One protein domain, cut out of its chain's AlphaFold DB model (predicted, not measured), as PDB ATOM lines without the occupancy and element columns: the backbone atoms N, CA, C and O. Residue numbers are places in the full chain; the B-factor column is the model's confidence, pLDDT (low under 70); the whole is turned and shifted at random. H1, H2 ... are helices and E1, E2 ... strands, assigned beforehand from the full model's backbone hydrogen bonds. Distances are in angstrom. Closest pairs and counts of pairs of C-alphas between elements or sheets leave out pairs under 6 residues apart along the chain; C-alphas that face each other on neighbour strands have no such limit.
ATOM      1  N   PHE A 106     122.240 153.876 153.510       61.31
ATOM      2  CA  PHE A 106     122.965 153.334 152.378       61.31
ATOM      3  C   PHE A 106     122.156 152.209 151.730       61.31
ATOM      4  O   PHE A 106     121.731 151.259 152.402       61.31
ATOM      5  N   ALA A 107     121.909 152.333 150.428       53.03
ATOM      6  CA  ALA A 107     121.275 151.280 149.664       53.03
ATOM      7  C   ALA A 107     122.328 150.203 149.403       53.03
ATOM      8  O   ALA A 107     123.146 150.325 148.496       53.03
ATOM      9  N   THR A 108     122.317 149.133 150.192       51.81
ATOM     10  CA  THR A 108     123.004 147.907 149.781       51.81
ATOM     11  C   THR A 108     122.214 147.358 148.601       51.81
ATOM     12  O   THR A 108     121.049 146.978 148.757       51.81
ATOM     13  N   GLY A 109     122.798 147.413 147.407       44.53
ATOM     14  CA  GLY A 109     122.142 146.949 146.192       44.53
ATOM     15  C   GLY A 109     121.763 145.471 146.259       44.53
ATOM     16  O   GLY A 109     122.169 144.729 147.159       44.53
ATOM     17  N   SER A 110     120.978 145.038 145.272       44.59
ATOM     18  CA  SER A 110     120.729 143.620 145.029       44.59
ATOM     19  C   SER A 110     122.035 142.935 144.634       44.59
ATOM     20  O   SER A 110     122.346 142.832 143.458       44.59
ATOM     21  N   VAL A 111     122.737 142.457 145.659       47.94
ATOM     22  CA  VAL A 111     123.540 141.239 145.694       47.94
ATOM     23  C   VAL A 111     124.580 141.154 144.584       47.94
ATOM     24  O   VAL A 111     124.319 140.654 143.495       47.94
ATOM     25  N   TRP A 112     125.802 141.528 144.956       54.06
ATOM     26  CA  TRP A 112     127.023 140.939 144.425       54.06
ATOM     27  C   TRP A 112     126.777 139.467 144.023       54.06
ATOM     28  O   TRP A 112     126.432 138.626 144.862       54.06
ATOM     29  N   GLU A 113     126.869 139.163 142.726       55.88
ATOM     30  CA  GLU A 113     126.673 137.804 142.228       55.88
ATOM     31  C   GLU A 113     128.000 137.046 142.310       55.88
ATOM     32  O   GLU A 113     128.987 137.476 141.712       55.88
ATOM     33  N   PRO A 114     128.054 135.900 143.011       65.31
ATOM     34  CA  PRO A 114     129.270 135.112 143.046       65.31
ATOM     35  C   PRO A 114     129.689 134.664 141.662       65.31
ATOM     36  O   PRO A 114     128.875 134.114 140.914       65.31
ATOM     37  N   VAL A 115     130.981 134.854 141.378       70.69
ATOM     38  CA  VAL A 115     131.599 134.551 140.085       70.69
ATOM     39  C   VAL A 115     131.413 133.070 139.763       70.69
ATOM     40  O   VAL A 115     131.175 132.696 138.613       70.69
ATOM     41  N   ASP A 116     131.452 132.215 140.789       78.44
ATOM     42  CA  ASP A 116     131.172 130.793 140.657       78.44
ATOM     43  C   ASP A 116     130.535 130.147 141.909       78.44
ATOM     44  O   ASP A 116     130.248 130.771 142.933       78.44
ATOM     45  N   ALA A 117     130.267 128.842 141.813       83.50
ATOM     46  CA  ALA A 117     129.670 128.063 142.895       83.50
ATOM     47  C   ALA A 117     130.599 127.867 144.109       83.50
ATOM     48  O   ALA A 117     130.106 127.643 145.216       83.50
ATOM     49  N   THR A 118     131.917 127.927 143.916       85.56
ATOM     50  CA  THR A 118     132.905 127.812 144.996       85.56
ATOM     51  C   THR A 118     132.869 129.066 145.848       85.56
ATOM     52  O   THR A 118     132.720 128.978 147.066       85.56
ATOM     53  N   GLU A 119     132.921 130.227 145.207       80.81
ATOM     54  CA  GLU A 119     132.852 131.520 145.873       80.81
ATOM     55  C   GLU A 119     131.513 131.700 146.598       80.81
ATOM     56  O   GLU A 119     131.481 132.050 147.780       80.81
ATOM     57  N   ARG A 120     130.408 131.319 145.939       84.50
ATOM     58  CA  ARG A 120     129.077 131.280 146.563       84.50
ATOM     59  C   ARG A 120     129.086 130.480 147.865       84.50
ATOM     60  O   ARG A 120     128.567 130.946 148.873       84.50
ATOM     61  N   LYS A 121     129.695 129.291 147.859       86.88
ATOM     62  CA  LYS A 121     129.751 128.411 149.033       86.88
ATOM     63  C   LYS A 121     130.568 129.013 150.179       86.88
ATOM     64  O   LYS A 121     130.192 128.835 151.336       86.88
ATOM     65  N   VAL A 122     131.672 129.699 149.878       87.44
ATOM     66  CA  VAL A 122     132.487 130.389 150.895       87.44
ATOM     67  C   VAL A 122     131.664 131.492 151.563       87.44
ATOM     68  O   VAL A 122     131.603 131.562 152.790       87.44
ATOM     69  N   ILE A 123     130.959 132.294 150.769       85.75
ATOM     70  CA  ILE A 123     130.153 133.420 151.256       85.75
ATOM     71  C   ILE A 123     128.930 132.945 152.036       85.75
ATOM     72  O   ILE A 123     128.662 133.453 153.119       85.75
ATOM     73  N   GLU A 124     128.234 131.909 151.564       86.81
ATOM     74  CA  GLU A 124     127.172 131.246 152.333       86.81
ATOM     75  C   GLU A 124     127.673 130.687 153.673       86.81
ATOM     76  O   GLU A 124     126.906 130.603 154.632       86.81
ATOM     77  N   GLY A 125     128.952 130.306 153.761       89.50
ATOM     78  CA  GLY A 125     129.601 129.946 155.019       89.50
ATOM     79  C   GLY A 125     129.643 131.119 155.997       89.50
ATOM     80  O   GLY A 125     129.198 130.972 157.133       89.50
ATOM     81  N   TYR A 126     130.103 132.284 155.540       90.75
ATOM     82  CA  TYR A 126     130.199 133.495 156.358       90.75
ATOM     83  C   TYR A 126     128.841 134.078 156.750       90.75
ATOM     84  O   TYR A 126     128.668 134.487 157.895       90.75
ATOM     85  N   ARG A 127     127.843 134.027 155.861       89.94
ATOM     86  CA  ARG A 127     126.476 134.499 156.155       89.94
ATOM     87  C   ARG A 127     125.858 133.827 157.385       89.94
ATOM     88  O   ARG A 127     125.063 134.445 158.084       89.94
ATOM     89  N   LYS A 128     126.241 132.582 157.692       89.75
ATOM     90  CA  LYS A 128     125.765 131.861 158.888       89.75
ATOM     91  C   LYS A 128     126.247 132.477 160.202       89.75
ATOM     92  O   LYS A 128     125.580 132.285 161.211       89.75
ATOM     93  N   GLY A 129     127.370 133.195 160.183       91.31
ATOM     94  CA  GLY A 129     127.912 133.913 161.335       91.31
ATOM     95  C   GLY A 129     127.297 135.301 161.540       91.31
ATOM     96  O   GLY A 129     127.746 136.028 162.420       91.31
ATOM     97  N   ILE A 130     126.306 135.696 160.730       92.50
ATOM     98  CA  ILE A 130     125.665 137.015 160.789       92.50
ATOM     99  C   ILE A 130     124.259 136.872 161.378       92.50
ATOM    100  O   ILE A 130     123.317 136.416 160.723       92.50
ATOM    101  N   ALA A 131     124.102 137.300 162.626       92.88
ATOM    102  CA  ALA A 131     122.849 137.222 163.364       92.88
ATOM    103  C   ALA A 131     122.287 138.618 163.653       92.88
ATOM    104  O   ALA A 131     123.024 139.537 163.995       92.88
ATOM    105  N   LEU A 132     120.964 138.763 163.549       89.19
ATOM    106  CA  LEU A 132     120.273 139.940 164.080       89.19
ATOM    107  C   LEU A 132     120.121 139.761 165.590       89.19
ATOM    108  O   LEU A 132     119.759 138.669 166.038       89.19
ATOM    109  N   THR A 133     120.387 140.809 166.363       85.62
ATOM    110  CA  THR A 133     120.170 140.769 167.811       85.62
ATOM    111  C   THR A 133     118.693 141.040 168.131       85.62
ATOM    112  O   THR A 133     118.004 141.704 167.347       85.62
ATOM    113  N   PRO A 134     118.166 140.537 169.263       78.12
ATOM    114  CA  PRO A 134     116.797 140.828 169.700       78.12
ATOM    115  C   PRO A 134     116.492 142.327 169.839       78.12
ATOM    116  O   PRO A 134     115.345 142.741 169.686       78.12
ATOM    117  N   GLU A 135     117.514 143.139 170.104       80.19
ATOM    118  CA  GLU A 135     117.432 144.584 170.318       80.19
ATOM    119  C   GLU A 135     117.414 145.393 169.005       80.19
ATOM    120  O   GLU A 135     117.295 146.615 169.040       80.19
ATOM    121  N   GLY A 136     117.492 144.729 167.844       81.50
ATOM    122  CA  GLY A 136     117.503 145.381 166.527       81.50
ATOM    123  C   GLY A 136     118.901 145.704 165.988       81.50
ATOM    124  O   GLY A 136     119.032 146.458 165.021       81.50
ATOM    125  N   GLY A 137     119.934 145.127 166.600       88.88
ATOM    126  CA  GLY A 137     121.327 145.209 166.188       88.88
ATOM    127  C   GLY A 137     121.777 144.038 165.317       88.88
ATOM    128  O   GLY A 137     120.977 143.222 164.845       88.88
ATOM    129  N   VAL A 138     123.087 143.942 165.111       93.06
ATOM    130  CA  VAL A 138     123.734 142.883 164.329       93.06
ATOM    131  C   VAL A 138     124.947 142.361 165.082       93.06
ATOM    132  O   VAL A 138     125.786 143.132 165.531       93.06
ATOM    133  N   ARG A 139     125.094 141.040 165.140       94.94
ATOM    134  CA  ARG A 139     126.308 140.359 165.584       94.94
ATOM    135  C   ARG A 139     126.945 139.611 164.417       94.94
ATOM    136  O   ARG A 139     126.286 138.790 163.782       94.94
ATOM    137  N   ILE A 140     128.221 139.882 164.162       95.19
ATOM    138  CA  ILE A 140     129.020 139.286 163.086       95.19
ATOM    139  C   ILE A 140     130.151 138.479 163.716       95.19
ATOM    140  O   ILE A 140     131.034 139.041 164.361       95.19
ATOM    141  N   GLU A 141     130.134 137.162 163.534       94.38
ATOM    142  CA  GLU A 141     131.182 136.273 164.032       94.38
ATOM    143  C   GLU A 141     132.486 136.427 163.249       94.38
ATOM    144  O   GLU A 141     132.511 136.436 162.017       94.38
ATOM    145  N   ILE A 142     133.589 136.505 163.993       90.69
ATOM    146  CA  ILE A 142     134.939 136.657 163.468       90.69
ATOM    147  C   ILE A 142     135.645 135.298 163.557       90.69
ATOM    148  O   ILE A 142     135.929 134.823 164.659       90.69
ATOM    149  N   PRO A 143     135.917 134.633 162.419       87.88
ATOM    150  CA  PRO A 143     136.680 133.390 162.404       87.88
ATOM    151  C   PRO A 143     138.150 133.642 162.770       87.88
ATOM    152  O   PRO A 143     138.691 134.717 162.517       87.88
ATOM    153  N   GLU A 144     138.841 132.604 163.243       81.94
ATOM    154  CA  GLU A 144     140.296 132.659 163.482       81.94
ATOM    155  C   GLU A 144     141.092 132.961 162.204       81.94
ATOM    156  O   GLU A 144     142.119 133.632 162.237       81.94
ATOM    157  N   THR A 145     140.605 132.460 161.065       83.12
ATOM    158  CA  THR A 145     141.159 132.740 159.737       83.12
ATOM    159  C   THR A 145     140.074 133.353 158.869       83.12
ATOM    160  O   THR A 145     139.046 132.732 158.587       83.12
ATOM    161  N   MET A 146     140.288 134.602 158.460       83.88
ATOM    162  CA  MET A 146     139.300 135.350 157.694       83.88
ATOM    163  C   MET A 146     139.737 135.531 156.244       83.88
ATOM    164  O   MET A 146     140.840 135.991 155.963       83.88
ATOM    165  N   ASN A 147     138.829 135.219 155.320       87.56
ATOM    166  CA  ASN A 147     138.855 135.789 153.983       87.56
ATOM    167  C   ASN A 147     138.081 137.119 154.026       87.56
ATOM    168  O   ASN A 147     136.850 137.121 154.046       87.56
ATOM    169  N   TRP A 148     138.817 138.232 154.086       83.19
ATOM    170  CA  TRP A 148     138.286 139.593 154.252       83.19
ATOM    171  C   TRP A 148     137.278 139.984 153.171       83.19
ATOM    172  O   TRP A 148     136.228 140.561 153.457       83.19
ATOM    173  N   GLU A 149     137.583 139.614 151.928       79.81
ATOM    174  CA  GLU A 149     136.734 139.877 150.773       79.81
ATOM    175  C   GLU A 149     135.423 139.094 150.879       79.81
ATOM    176  O   GLU A 149     134.342 139.667 150.762       79.81
ATOM    177  N   ALA A 150     135.495 137.797 151.182       84.50
ATOM    178  CA  ALA A 150     134.304 136.969 151.325       84.50
ATOM    179  C   ALA A 150     133.438 137.368 152.534       84.50
ATOM    180  O   ALA A 150     132.213 137.307 152.439       84.50
ATOM    181  N   MET A 151     134.043 137.805 153.645       87.50
ATOM    182  CA  MET A 151     133.302 138.335 154.796       87.50
ATOM    183  C   MET A 151     132.583 139.642 154.435       87.50
ATOM    184  O   MET A 151     131.388 139.767 154.683       87.50
ATOM    185  N   THR A 152     133.279 140.575 153.779       84.44
ATOM    186  CA  THR A 152     132.698 141.842 153.296       84.44
ATOM    187  C   THR A 152     131.565 141.599 152.294       84.44
ATOM    188  O   THR A 152     130.540 142.276 152.302       84.44
ATOM    189  N   LYS A 153     131.698 140.596 151.423       80.94
ATOM    190  CA  LYS A 153     130.618 140.199 150.507       80.94
ATOM    191  C   LYS A 153     129.433 139.588 151.258       80.94
ATOM    192  O   LYS A 153     128.285 139.850 150.910       80.94
ATOM    193  N   ALA A 154     129.688 138.794 152.299       86.06
ATOM    194  CA  ALA A 154     128.642 138.177 153.109       86.06
ATOM    195  C   ALA A 154     127.815 139.206 153.894       86.06
ATOM    196  O   ALA A 154     126.590 139.097 153.901       86.06
ATOM    197  N   THR A 155     128.447 140.210 154.505       87.69
ATOM    198  CA  THR A 155     127.750 141.307 155.198       87.69
ATOM    199  C   THR A 155     126.889 142.114 154.237       87.69
ATOM    200  O   THR A 155     125.694 142.285 154.482       87.69
ATOM    201  N   ASN A 156     127.438 142.505 153.086       81.25
ATOM    202  CA  ASN A 156     126.684 143.243 152.074       81.25
ATOM    203  C   ASN A 156     125.507 142.432 151.504       81.25
ATOM    204  O   ASN A 156     124.429 142.985 151.299       81.25
ATOM    205  N   ALA A 157     125.659 141.116 151.320       79.81
ATOM    206  CA  ALA A 157     124.569 140.235 150.888       79.81
ATOM    207  C   ALA A 157     123.439 140.093 151.929       79.81
ATOM    208  O   ALA A 157     122.306 139.777 151.569       79.81
ATOM    209  N   GLU A 158     123.726 140.332 153.210       83.75
ATOM    210  CA  GLU A 158     122.728 140.453 154.284       83.75
ATOM    211  C   GLU A 158     122.126 141.866 154.366       83.75
ATOM    212  O   GLU A 158     121.302 142.154 155.233       83.75
ATOM    213  N   GLY A 159     122.524 142.750 153.452       80.38
ATOM    214  CA  GLY A 159     122.132 144.145 153.424       80.38
ATOM    215  C   GLY A 159     122.828 144.979 154.491       80.38
ATOM    216  O   GLY A 159     122.260 145.970 154.923       80.38
ATOM    217  N   ILE A 160     124.015 144.586 154.957       87.00
ATOM    218  CA  ILE A 160     124.745 145.236 156.052       87.00
ATOM    219  C   ILE A 160     126.033 145.846 155.477       87.00
ATOM    220  O   ILE A 160     126.920 145.088 155.079       87.00
ATOM    221  N   PRO A 161     126.161 147.184 155.418       83.00
ATOM    222  CA  PRO A 161     127.253 147.851 154.709       83.00
ATOM    223  C   PRO A 161     128.543 147.878 155.552       83.00
ATOM    224  O   PRO A 161     128.995 148.933 155.978       83.00
ATOM    225  N   VAL A 162     129.121 146.709 155.842       85.62
ATOM    226  CA  VAL A 162     130.339 146.567 156.662       85.62
ATOM    227  C   VAL A 162     131.454 145.939 155.840       85.62
ATOM    228  O   VAL A 162     131.266 144.874 155.246       85.62
ATOM    229  N   ARG A 163     132.630 146.565 155.865       84.31
ATOM    230  CA  ARG A 163     133.883 146.062 155.302       84.31
ATOM    231  C   ARG A 163     134.824 145.627 156.418       84.31
ATOM    232  O   ARG A 163     134.894 146.264 157.463       84.31
ATOM    233  N   PHE A 164     135.578 144.563 156.159       84.06
ATOM    234  CA  PHE A 164     136.711 144.166 156.986       84.06
ATOM    235  C   PHE A 164     138.008 144.270 156.187       84.06
ATOM    236  O   PHE A 164     138.064 143.821 155.038       84.06
ATOM    237  N   TRP A 165     139.056 144.831 156.785       81.50
ATOM    238  CA  TRP A 165     140.347 144.992 156.123       81.50
ATOM    239  C   TRP A 165     141.524 144.844 157.089       81.50
ATOM    240  O   TRP A 165     141.410 145.110 158.282       81.50
ATOM    241  N   ALA A 166     142.670 144.408 156.561       77.44
ATOM    242  CA  ALA A 166     143.906 144.294 157.322       77.44
ATOM    243  C   ALA A 166     144.830 145.489 157.041       77.44
ATOM    244  O   ALA A 166     145.201 145.744 155.894       77.44
ATOM    245  N   VAL A 167     145.239 146.196 158.090       76.94
ATOM    246  CA  VAL A 167     146.192 147.313 158.023       76.94
ATOM    247  C   VAL A 167     147.485 146.951 158.756       76.94
ATOM    248  O   VAL A 167     147.497 146.104 159.646       76.94
ATOM    249  N   SER A 168     148.605 147.567 158.384       73.50
ATOM    250  CA  SER A 168     149.858 147.396 159.131       73.50
ATOM    251  C   SER A 168     149.797 148.188 160.436       73.50
ATOM    252  O   SER A 168     149.461 149.370 160.410       73.50
ATOM    253  N   GLY A 169     150.154 147.584 161.572       68.25
ATOM    254  CA  GLY A 169     150.141 148.318 162.839       68.25
ATOM    255  C   GLY A 169     150.419 147.467 164.071       68.25
ATOM    256  O   GLY A 169     151.209 146.529 164.040       68.25
ATOM    257  N   THR A 170     149.802 147.832 165.197       64.88
ATOM    258  CA  THR A 170     149.912 147.071 166.448       64.88
ATOM    259  C   THR A 170     149.162 145.754 166.320       64.88
ATOM    260  O   THR A 170     147.942 145.766 166.276       64.88
ATOM    261  N   THR A 171     149.858 144.623 166.302       68.50
ATOM    262  CA  THR A 171     149.236 143.306 166.126       68.50
ATOM    263  C   THR A 171     148.041 143.089 167.066       68.50
ATOM    264  O   THR A 171     148.129 143.322 168.272       68.50
ATOM    265  N   ASN A 172     146.933 142.598 166.509       65.56
ATOM    266  CA  ASN A 172     145.671 142.283 167.187       65.56
ATOM    267  C   ASN A 172     144.804 143.472 167.647       65.56
ATOM    268  O   ASN A 172     143.893 143.280 168.468       65.56
ATOM    269  N   ALA A 173     145.039 144.680 167.132       78.69
ATOM    270  CA  ALA A 173     144.115 145.792 167.345       78.69
ATOM    271  C   ALA A 173     142.973 145.733 166.318       78.69
ATOM    272  O   ALA A 173     143.164 145.375 165.159       78.69
ATOM    273  N   TRP A 174     141.769 146.046 166.788       84.38
ATOM    274  CA  TRP A 174     140.571 146.173 165.968       84.38
ATOM    275  C   TRP A 174     140.036 147.579 166.171       84.38
ATOM    276  O   TRP A 174     139.876 148.009 167.316       84.38
ATOM    277  N   GLU A 175     139.791 148.286 165.080       83.75
ATOM    278  CA  GLU A 175     139.355 149.675 165.109       83.75
ATOM    279  C   GLU A 175     138.347 149.962 164.000       83.75
ATOM    280  O   GLU A 175     138.245 149.231 163.013       83.75
ATOM    281  N   ILE A 176     137.584 151.032 164.187       82.25
ATOM    282  CA  ILE A 176     136.674 151.551 163.173       82.25
ATOM    283  C   ILE A 176     137.472 152.542 162.328       82.25
ATOM    284  O   ILE A 176     138.003 153.522 162.852       82.25
ATOM    285  N   GLY A 177     137.602 152.246 161.038       73.12
ATOM    286  CA  GLY A 177     138.238 153.107 160.050       73.12
ATOM    287  C   GLY A 177     137.333 154.247 159.582       73.12
ATOM    288  O   GLY A 177     136.181 154.371 159.997       73.12
ATOM    289  N   GLY A 178     137.860 155.082 158.684       67.38
ATOM    290  CA  GLY A 178     137.052 156.076 157.974       67.38
ATOM    291  C   GLY A 178     136.011 155.405 157.075       67.38
ATOM    292  O   GLY A 178     136.270 154.338 156.514       67.38
ATOM    293  N   THR A 179     134.838 156.019 156.924       66.62
ATOM    294  CA  THR A 179     133.780 155.488 156.057       66.62
ATOM    295  C   THR A 179     134.250 155.442 154.603       66.62
ATOM    296  O   THR A 179     134.671 156.449 154.039       66.62
ATOM    297  N   MET A 180     134.166 154.268 153.979       65.56
ATOM    298  CA  MET A 180     134.488 154.069 152.562       65.56
ATOM    299  C   MET A 180     133.202 153.926 151.755       65.56
ATOM    300  O   MET A 180     132.293 153.203 152.164       65.56
ATOM    301  N   THR A 181     133.128 154.566 150.590       65.12
ATOM    302  CA  THR A 181     132.000 154.364 149.675       65.12
ATOM    303  C   THR A 181     131.995 152.914 149.191       65.12
ATOM    304  O   THR A 181     132.971 152.423 148.623       65.12
ATOM    305  N   ILE A 182     130.894 152.207 149.440       61.12
ATOM    306  CA  ILE A 182     130.682 150.840 148.959       61.12
ATOM    307  C   ILE A 182     129.940 150.949 147.631       61.12
ATOM    308  O   ILE A 182     128.793 151.369 147.616       61.12
ATOM    309  N   ASP A 183     130.562 150.602 146.512       56.84
ATOM    310  CA  ASP A 183     129.830 150.441 145.259       56.84
ATOM    311  C   ASP A 183     128.917 149.197 145.352       56.84
ATOM    312  O   ASP A 183     129.402 148.077 145.524       56.84
ATOM    313  N   PRO A 184     127.586 149.334 145.255       48.59
ATOM    314  CA  PRO A 184     126.695 148.181 145.292       48.59
ATOM    315  C   PRO A 184     126.869 147.194 144.117       48.59
ATOM    316  O   PRO A 184     126.438 146.049 144.263       48.59
ATOM    317  N   GLU A 185     127.462 147.597 142.984       50.12
ATOM    318  CA  GLU A 185     127.747 146.742 141.818       50.12
ATOM    319  C   GLU A 185     129.147 146.106 141.895       50.12
ATOM    320  O   GLU A 185     129.275 144.885 141.761       50.12
ATOM    321  N   ASP A 186     130.180 146.910 142.174       50.00
ATOM    322  CA  ASP A 186     131.593 146.485 142.148       50.00
ATOM    323  C   ASP A 186     132.192 146.171 143.537       50.00
ATOM    324  O   ASP A 186     133.304 145.649 143.657       50.00
ATOM    325  N   GLY A 187     131.458 146.443 144.616       58.53
ATOM    326  CA  GLY A 187     131.913 146.266 145.991       58.53
ATOM    327  C   GLY A 187     132.383 147.567 146.637       58.53
ATOM    328  O   GLY A 187     131.612 148.219 147.316       58.53
ATOM    329  N   VAL A 188     133.659 147.936 146.546       57.91
ATOM    330  CA  VAL A 188     134.187 149.150 147.206       57.91
ATOM    331  C   VAL A 188     134.698 150.113 146.150       57.91
ATOM    332  O   VAL A 188     135.515 149.722 145.317       57.91
ATOM    333  N   ASP A 189     134.293 151.379 146.233       62.41
ATOM    334  CA  ASP A 189     134.889 152.438 145.427       62.41
ATOM    335  C   ASP A 189     136.191 152.916 146.087       62.41
ATOM    336  O   ASP A 189     136.214 153.801 146.942       62.41
ATOM    337  N   MET A 190     137.302 152.292 145.692       58.00
ATOM    338  CA  MET A 190     138.645 152.624 146.184       58.00
ATOM    339  C   MET A 190     139.157 153.987 145.688       58.00
ATOM    340  O   MET A 190     140.234 154.410 146.111       58.00
ATOM    341  N   ALA A 191     138.447 154.649 144.767       55.06
ATOM    342  CA  ALA A 191     138.798 155.979 144.280       55.06
ATOM    343  C   ALA A 191     138.182 157.103 145.131       55.06
ATOM    344  O   ALA A 191     138.582 158.260 144.978       55.06
ATOM    345  N   ALA A 192     137.244 156.780 146.025       61.41
ATOM    346  CA  ALA A 192     136.636 157.745 146.929       61.41
ATOM    347  C   ALA A 192     137.576 158.090 148.098       61.41
ATOM    348  O   ALA A 192     138.226 157.215 148.676       61.41
ATOM    349  N   GLU A 193     137.636 159.372 148.471       63.53
ATOM    350  CA  GLU A 193     138.308 159.772 149.709       63.53
ATOM    351  C   GLU A 193     137.531 159.226 150.921       63.53
ATOM    352  O   GLU A 193     136.297 159.284 150.921       63.53
ATOM    353  N   PRO A 194     138.219 158.699 151.953       65.06
ATOM    354  CA  PRO A 194     137.561 158.234 153.165       65.06
ATOM    355  C   PRO A 194     136.791 159.372 153.838       65.06
ATOM    356  O   PRO A 194     137.341 160.445 154.091       65.06
ATOM    357  N   GLY A 195     135.524 159.108 154.142       66.69
ATOM    358  CA  GLY A 195     134.664 159.984 154.922       66.69
ATOM    359  C   GLY A 195     134.973 159.938 156.419       66.69
ATOM    360  O   GLY A 195     135.933 159.306 156.874       66.69
ATOM    361  N   GLU A 196     134.128 160.610 157.201       67.19
ATOM    362  CA  GLU A 196     134.207 160.559 158.662       67.19
ATOM    363  C   GLU A 196     134.009 159.118 159.164       67.19
ATOM    364  O   GLU A 196     133.238 158.372 158.567       67.19
ATOM    365  N   PRO A 197     134.722 158.678 160.216       67.75
ATOM    366  CA  PRO A 197     134.526 157.350 160.784       67.75
ATOM    367  C   PRO A 197     133.101 157.160 161.296       67.75
ATOM    368  O   PRO A 197     132.518 158.074 161.882       67.75
ATOM    369  N   TYR A 198     132.588 155.937 161.164       71.88
ATOM    370  CA  TYR A 198     131.326 155.568 161.794       71.88
ATOM    371  C   TYR A 198     131.403 155.810 163.313       71.88
ATOM    372  O   TYR A 198     132.435 155.481 163.915       71.88
ATOM    373  N   PRO A 199     130.348 156.351 163.954       70.44
ATOM    374  CA  PRO A 199     130.347 156.576 165.393       70.44
ATOM    375  C   PRO A 199     130.736 155.303 166.147       70.44
ATOM    376  O   PRO A 199     130.162 154.235 165.937       70.44
ATOM    377  N   SER A 200     131.731 155.409 167.028       70.44
ATOM    378  CA  SER A 200     132.186 154.269 167.830       70.44
ATOM    379  C   SER A 200     131.180 153.862 168.904       70.44
ATOM    380  O   SER A 200     131.200 152.722 169.376       70.44
ATOM    381  N   ASP A 201     130.277 154.773 169.263       70.00
ATOM    382  CA  ASP A 201     129.155 154.499 170.143       70.00
ATOM    383  C   ASP A 201     128.204 153.492 169.479       70.00
ATOM    384  O   ASP A 201     127.621 153.754 168.428       70.00
ATOM    385  N   GLY A 202     128.062 152.323 170.108       74.88
ATOM    386  CA  GLY A 202     127.200 151.242 169.624       74.88
ATOM    387  C   GLY A 202     127.928 150.107 168.898       74.88
ATOM    388  O   GLY A 202     127.301 149.097 168.587       74.88
ATOM    389  N   VAL A 203     129.247 150.214 168.691       87.12
ATOM    390  CA  VAL A 203     130.075 149.134 168.133       87.12
ATOM    391  C   VAL A 203     130.936 148.498 169.224       87.12
ATOM    392  O   VAL A 203     131.704 149.168 169.913       87.12
ATOM    393  N   PHE A 204     130.849 147.177 169.363       88.44
ATOM    394  CA  PHE A 204     131.561 146.412 170.381       88.44
ATOM    395  C   PHE A 204     132.347 145.257 169.761       88.44
ATOM    396  O   PHE A 204     131.849 144.525 168.908       88.44
ATOM    397  N   PHE A 205     133.571 145.056 170.243       89.50
ATOM    398  CA  PHE A 205     134.415 143.926 169.865       89.50
ATOM    399  C   PHE A 205     134.386 142.876 170.978       89.50
ATOM    400  O   PHE A 205     135.042 143.030 172.012       89.50
ATOM    401  N   GLU A 206     133.621 141.804 170.779       90.50
ATOM    402  CA  GLU A 206     133.599 140.670 171.701       90.50
ATOM    403  C   GLU A 206     134.881 139.861 171.534       90.50
ATOM    404  O   GLU A 206     135.214 139.425 170.433       90.50
ATOM    405  N   ARG A 207     135.598 139.619 172.630       87.19
ATOM    406  CA  ARG A 207     136.808 138.788 172.637       87.19
ATOM    407  C   ARG A 207     136.480 137.390 173.134       87.19
ATOM    408  O   ARG A 207     135.626 137.221 173.999       87.19
ATOM    409  N   SER A 208     137.200 136.388 172.636       85.62
ATOM    410  CA  SER A 208     137.048 134.992 173.077       85.62
ATOM    411  C   SER A 208     137.460 134.751 174.539       85.62
ATOM    412  O   SER A 208     137.278 133.652 175.061       85.62
ATOM    413  N   GLY A 209     138.017 135.765 175.207       84.12
ATOM    414  CA  GLY A 209     138.495 135.695 176.580       84.12
ATOM    415  C   GLY A 209     138.840 137.073 177.145       84.12
ATOM    416  O   GLY A 209     138.052 138.011 177.055       84.12
ATOM    417  N   GLY A 210     140.019 137.185 177.759       77.44
ATOM    418  CA  GLY A 210     140.495 138.423 178.375       77.44
ATOM    419  C   GLY A 210     140.836 139.523 177.364       77.44
ATOM    420  O   GLY A 210     140.705 139.362 176.152       77.44
ATOM    421  N   LYS A 211     141.331 140.656 177.876       73.88
ATOM    422  CA  LYS A 211     141.671 141.853 177.085       73.88
ATOM    423  C   LYS A 211     142.614 141.572 175.901       73.88
ATOM    424  O   LYS A 211     142.502 142.241 174.878       73.88
ATOM    425  N   ASP A 212     143.468 140.558 176.024       76.00
ATOM    426  CA  ASP A 212     144.474 140.191 175.019       76.00
ATOM    427  C   ASP A 212     144.047 139.007 174.127       76.00
ATOM    428  O   ASP A 212     144.800 138.572 173.257       76.00
ATOM    429  N   SER A 213     142.844 138.462 174.328       81.06
ATOM    430  CA  SER A 213     142.297 137.383 173.499       81.06
ATOM    431  C   SER A 213     141.818 137.912 172.139       81.06
ATOM    432  O   SER A 213     141.423 139.081 172.047       81.06
ATOM    433  N   PRO A 214     141.830 137.083 171.075       83.88
ATOM    434  CA  PRO A 214     141.352 137.498 169.761       83.88
ATOM    435  C   PRO A 214     139.877 137.903 169.810       83.88
ATOM    436  O   PRO A 214     139.098 137.406 170.629       83.88
ATOM    437  N   VAL A 215     139.501 138.820 168.920       88.12
ATOM    438  CA  VAL A 215     138.099 139.186 168.714       88.12
ATOM    439  C   VAL A 215     137.381 138.003 168.071       88.12
ATOM    440  O   VAL A 215     137.845 137.457 167.075       88.12
ATOM    441  N   ALA A 216     136.270 137.602 168.678       91.00
ATOM    442  CA  ALA A 216     135.401 136.516 168.246       91.00
ATOM    443  C   ALA A 216     134.118 137.026 167.574       91.00
ATOM    444  O   ALA A 216     133.493 136.283 166.819       91.00
ATOM    445  N   ALA A 217     133.714 138.275 167.829       92.75
ATOM    446  CA  ALA A 217     132.614 138.913 167.114       92.75
ATOM    447  C   ALA A 217     132.721 140.443 167.116       92.75
ATOM    448  O   ALA A 217     133.264 141.041 168.046       92.75
ATOM    449  N   VAL A 218     132.137 141.063 166.093       93.00
ATOM    450  CA  VAL A 218     131.809 142.492 166.072       93.00
ATOM    451  C   VAL A 218     130.303 142.632 166.247       93.00
ATOM    452  O   VAL A 218     129.530 141.978 165.544       93.00
ATOM    453  N   VAL A 219     129.885 143.456 167.201       92.19
ATOM    454  CA  VAL A 219     128.481 143.681 167.545       92.19
ATOM    455  C   VAL A 219     128.141 145.141 167.318       92.19
ATOM    456  O   VAL A 219     128.820 146.020 167.834       92.19
ATOM    457  N   PHE A 220     127.070 145.376 166.576       90.81
ATOM    458  CA  PHE A 220     126.434 146.668 166.400       90.81
ATOM    459  C   PHE A 220     125.116 146.654 167.174       90.81
ATOM    460  O   PHE A 220     124.318 145.730 167.007       90.81
ATOM    461  N   ASP A 221     124.872 147.654 168.011       87.56
ATOM    462  CA  ASP A 221     123.618 147.823 168.757       87.56
ATOM    463  C   ASP A 221     122.412 148.138 167.848       87.56
ATOM    464  O   ASP A 221     121.270 147.852 168.204       87.56
ATOM    465  N   HIS A 222     122.664 148.666 166.651       86.06
ATOM    466  CA  HIS A 222     121.690 148.867 165.582       86.06
ATOM    467  C   HIS A 222     122.264 148.438 164.225       86.06
ATOM    468  O   HIS A 222     123.474 148.356 164.037       86.06
ATOM    469  N   VAL A 223     121.401 148.175 163.240       87.56
ATOM    470  CA  VAL A 223     121.855 147.943 161.858       87.56
ATOM    471  C   VAL A 223     122.525 149.214 161.318       87.56
ATOM    472  O   VAL A 223     121.848 150.245 161.262       87.56
ATOM    473  N   PRO A 224     123.788 149.153 160.846       84.00
ATOM    474  CA  PRO A 224     124.475 150.320 160.313       84.00
ATOM    475  C   PRO A 224     123.694 151.001 159.194       84.00
ATOM    476  O   PRO A 224     123.166 150.341 158.288       84.00
ATOM    477  N   THR A 225     123.594 152.325 159.270       78.12
ATOM    478  CA  THR A 225     122.883 153.155 158.285       78.12
ATOM    479  C   THR A 225     123.801 153.670 157.186       78.12
ATOM    480  O   THR A 225     123.318 154.026 156.116       78.12
ATOM    481  N   GLU A 226     125.105 153.657 157.430       76.56
ATOM    482  CA  GLU A 226     126.166 154.123 156.544       76.56
ATOM    483  C   GLU A 226     127.263 153.054 156.460       76.56
ATOM    484  O   GLU A 226     127.290 152.154 157.309       76.56
ATOM    485  N   PRO A 227     128.148 153.107 155.450       78.88
ATOM    486  CA  PRO A 227     129.251 152.168 155.361       78.88
ATOM    487  C   PRO A 227     130.194 152.240 156.565       78.88
ATOM    488  O   PRO A 227     130.634 153.317 156.970       78.88
ATOM    489  N   VAL A 228     130.535 151.072 157.106       82.62
ATOM    490  CA  VAL A 228     131.473 150.917 158.220       82.62
ATOM    491  C   VAL A 228     132.700 150.167 157.737       82.62
ATOM    492  O   VAL A 228     132.582 149.071 157.186       82.62
ATOM    493  N   ASP A 229     133.877 150.729 157.985       84.75
ATOM    494  CA  ASP A 229     135.148 150.050 157.760       84.75
ATOM    495  C   ASP A 229     135.695 149.535 159.095       84.75
ATOM    496  O   ASP A 229     135.849 150.298 160.048       84.75
ATOM    497  N   ILE A 230     135.950 148.233 159.189       87.06
ATOM    498  CA  ILE A 230     136.534 147.591 160.365       87.06
ATOM    499  C   ILE A 230     137.954 147.159 160.017       87.06
ATOM    500  O   ILE A 230     138.175 146.218 159.249       87.06
ATOM    501  N   ASN A 231     138.916 147.836 160.631       84.69
ATOM    502  CA  ASN A 231     140.332 147.597 160.430       84.69
ATOM    503  C   ASN A 231     140.875 146.653 161.498       84.69
ATOM    504  O   ASN A 231     140.631 146.820 162.693       84.69
ATOM    505  N   PHE A 232     141.647 145.669 161.050       81.25
ATOM    506  CA  PHE A 232     142.424 144.776 161.892       81.25
ATOM    507  C   PHE A 232     143.909 144.991 161.632       81.25
ATOM    508  O   PHE A 232     144.388 144.815 160.511       81.25
ATOM    509  N   THR A 233     144.658 145.353 162.663       76.56
ATOM    510  CA  THR A 233     146.104 145.526 162.557       76.56
ATOM    511  C   THR A 233     146.829 144.192 162.732       76.56
ATOM    512  O   THR A 233     146.688 143.515 163.760       76.56
ATOM    513  N   GLN A 234     147.640 143.830 161.734       65.44
ATOM    514  CA  GLN A 234     148.543 142.669 161.763       65.44
ATOM    515  C   GLN A 234     149.994 143.104 161.938       65.44
ATOM    516  O   GLN A 234     150.421 144.039 161.219       65.44
TER     517      GLN A 234
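This is residues 106 to 234 of the 234 residues of an uncharacterized protein of Janibacter indicus (UniProt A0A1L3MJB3). Two small sheets, E1 E2 E6 E5 and E3 E7 E4, form a loose V; they come near each other where E4 is close to E5 and E6, and H2 sits in the open side between E3 and E1. H1 packs across H2, and residues 177 to 202 make a long loop with no named element. The printed part has 129 residues with two named helices and seven named strands, in the order H1 E1 E2 H2 E3 E4 E5 E6 E7; the class is mixed, helices and strands, with under half of the residues in named elements. The four-stranded sheet is antiparallel in the order E1 E2 E6 E5, and the sheet E3 E7 E4 is mixed. The whole is compact and rounded, with a radius of gyration of the C-alphas of 14.1 A and spans of 39 by 33 by 32 A.

H1, residues 117 to 127, begins with C-alpha 117 at (129.670, 128.063, 142.895) and is 15.1 A long. E1 is residues 130 to 132 and E2 residues 138 to 141. H2, residues 148 to 157, measures 14.1 A. E3, residues 162 to 167, measures 15.9 A and begins at (130.339, 146.567, 156.662). E4 is residues 173 to 176, E5 residues 203 to 207, and E6 residues 215 to 220, 14.1 A long. E7, residues 228 to 233, measures 16.2 A and ends with C-alpha 233 at (146.104, 145.526, 162.557).

E1 and E2 form a hairpin, with N 131 and O 139 2.9 A apart. E2 and E6 are antiparallel, with N 140 and O 218 at 2.8 A. E5 and E6 form a hairpin, with N 204 and O 219 at 2.8 A. In the other sheet E3 and E7 are parallel, with N 163 and O 228 at 2.8 A, and E7 and E4 are antiparallel, with N 231 and O 175 at 2.8 A. The closest C-alphas of E4 and E5 are those of Trp 174 and Phe 205, 7.6 A. H2 stands at the level of the sheet E3 E7 E4, its closest C-alpha to E3 being Thr 152 to Arg 163, 4.8 A; it only grazes the four-stranded sheet with residues 151 to 155. H1 and H2 touch, Arg 127 and Ala 154 having the closest C-alphas at 5.2 A, and are about perpendicular at 75 degrees. In H1 and H2 every O i to N i+4 pair is within hydrogen-bond range.

The C-alphas farthest apart are those of Glu 185 and Gly 210, 39.6 A. The printed part has no cut and ends at residue 234, the chain's last. The link from E4 to E5 is long, 26 residues; in it residues 182 to 183 pair antiparallel with residues 187 to 188. The mean pLDDT of the printed part is 77.6, and residues 106 to 114, 169 to 172, 178 to 197 and 234 are under 70.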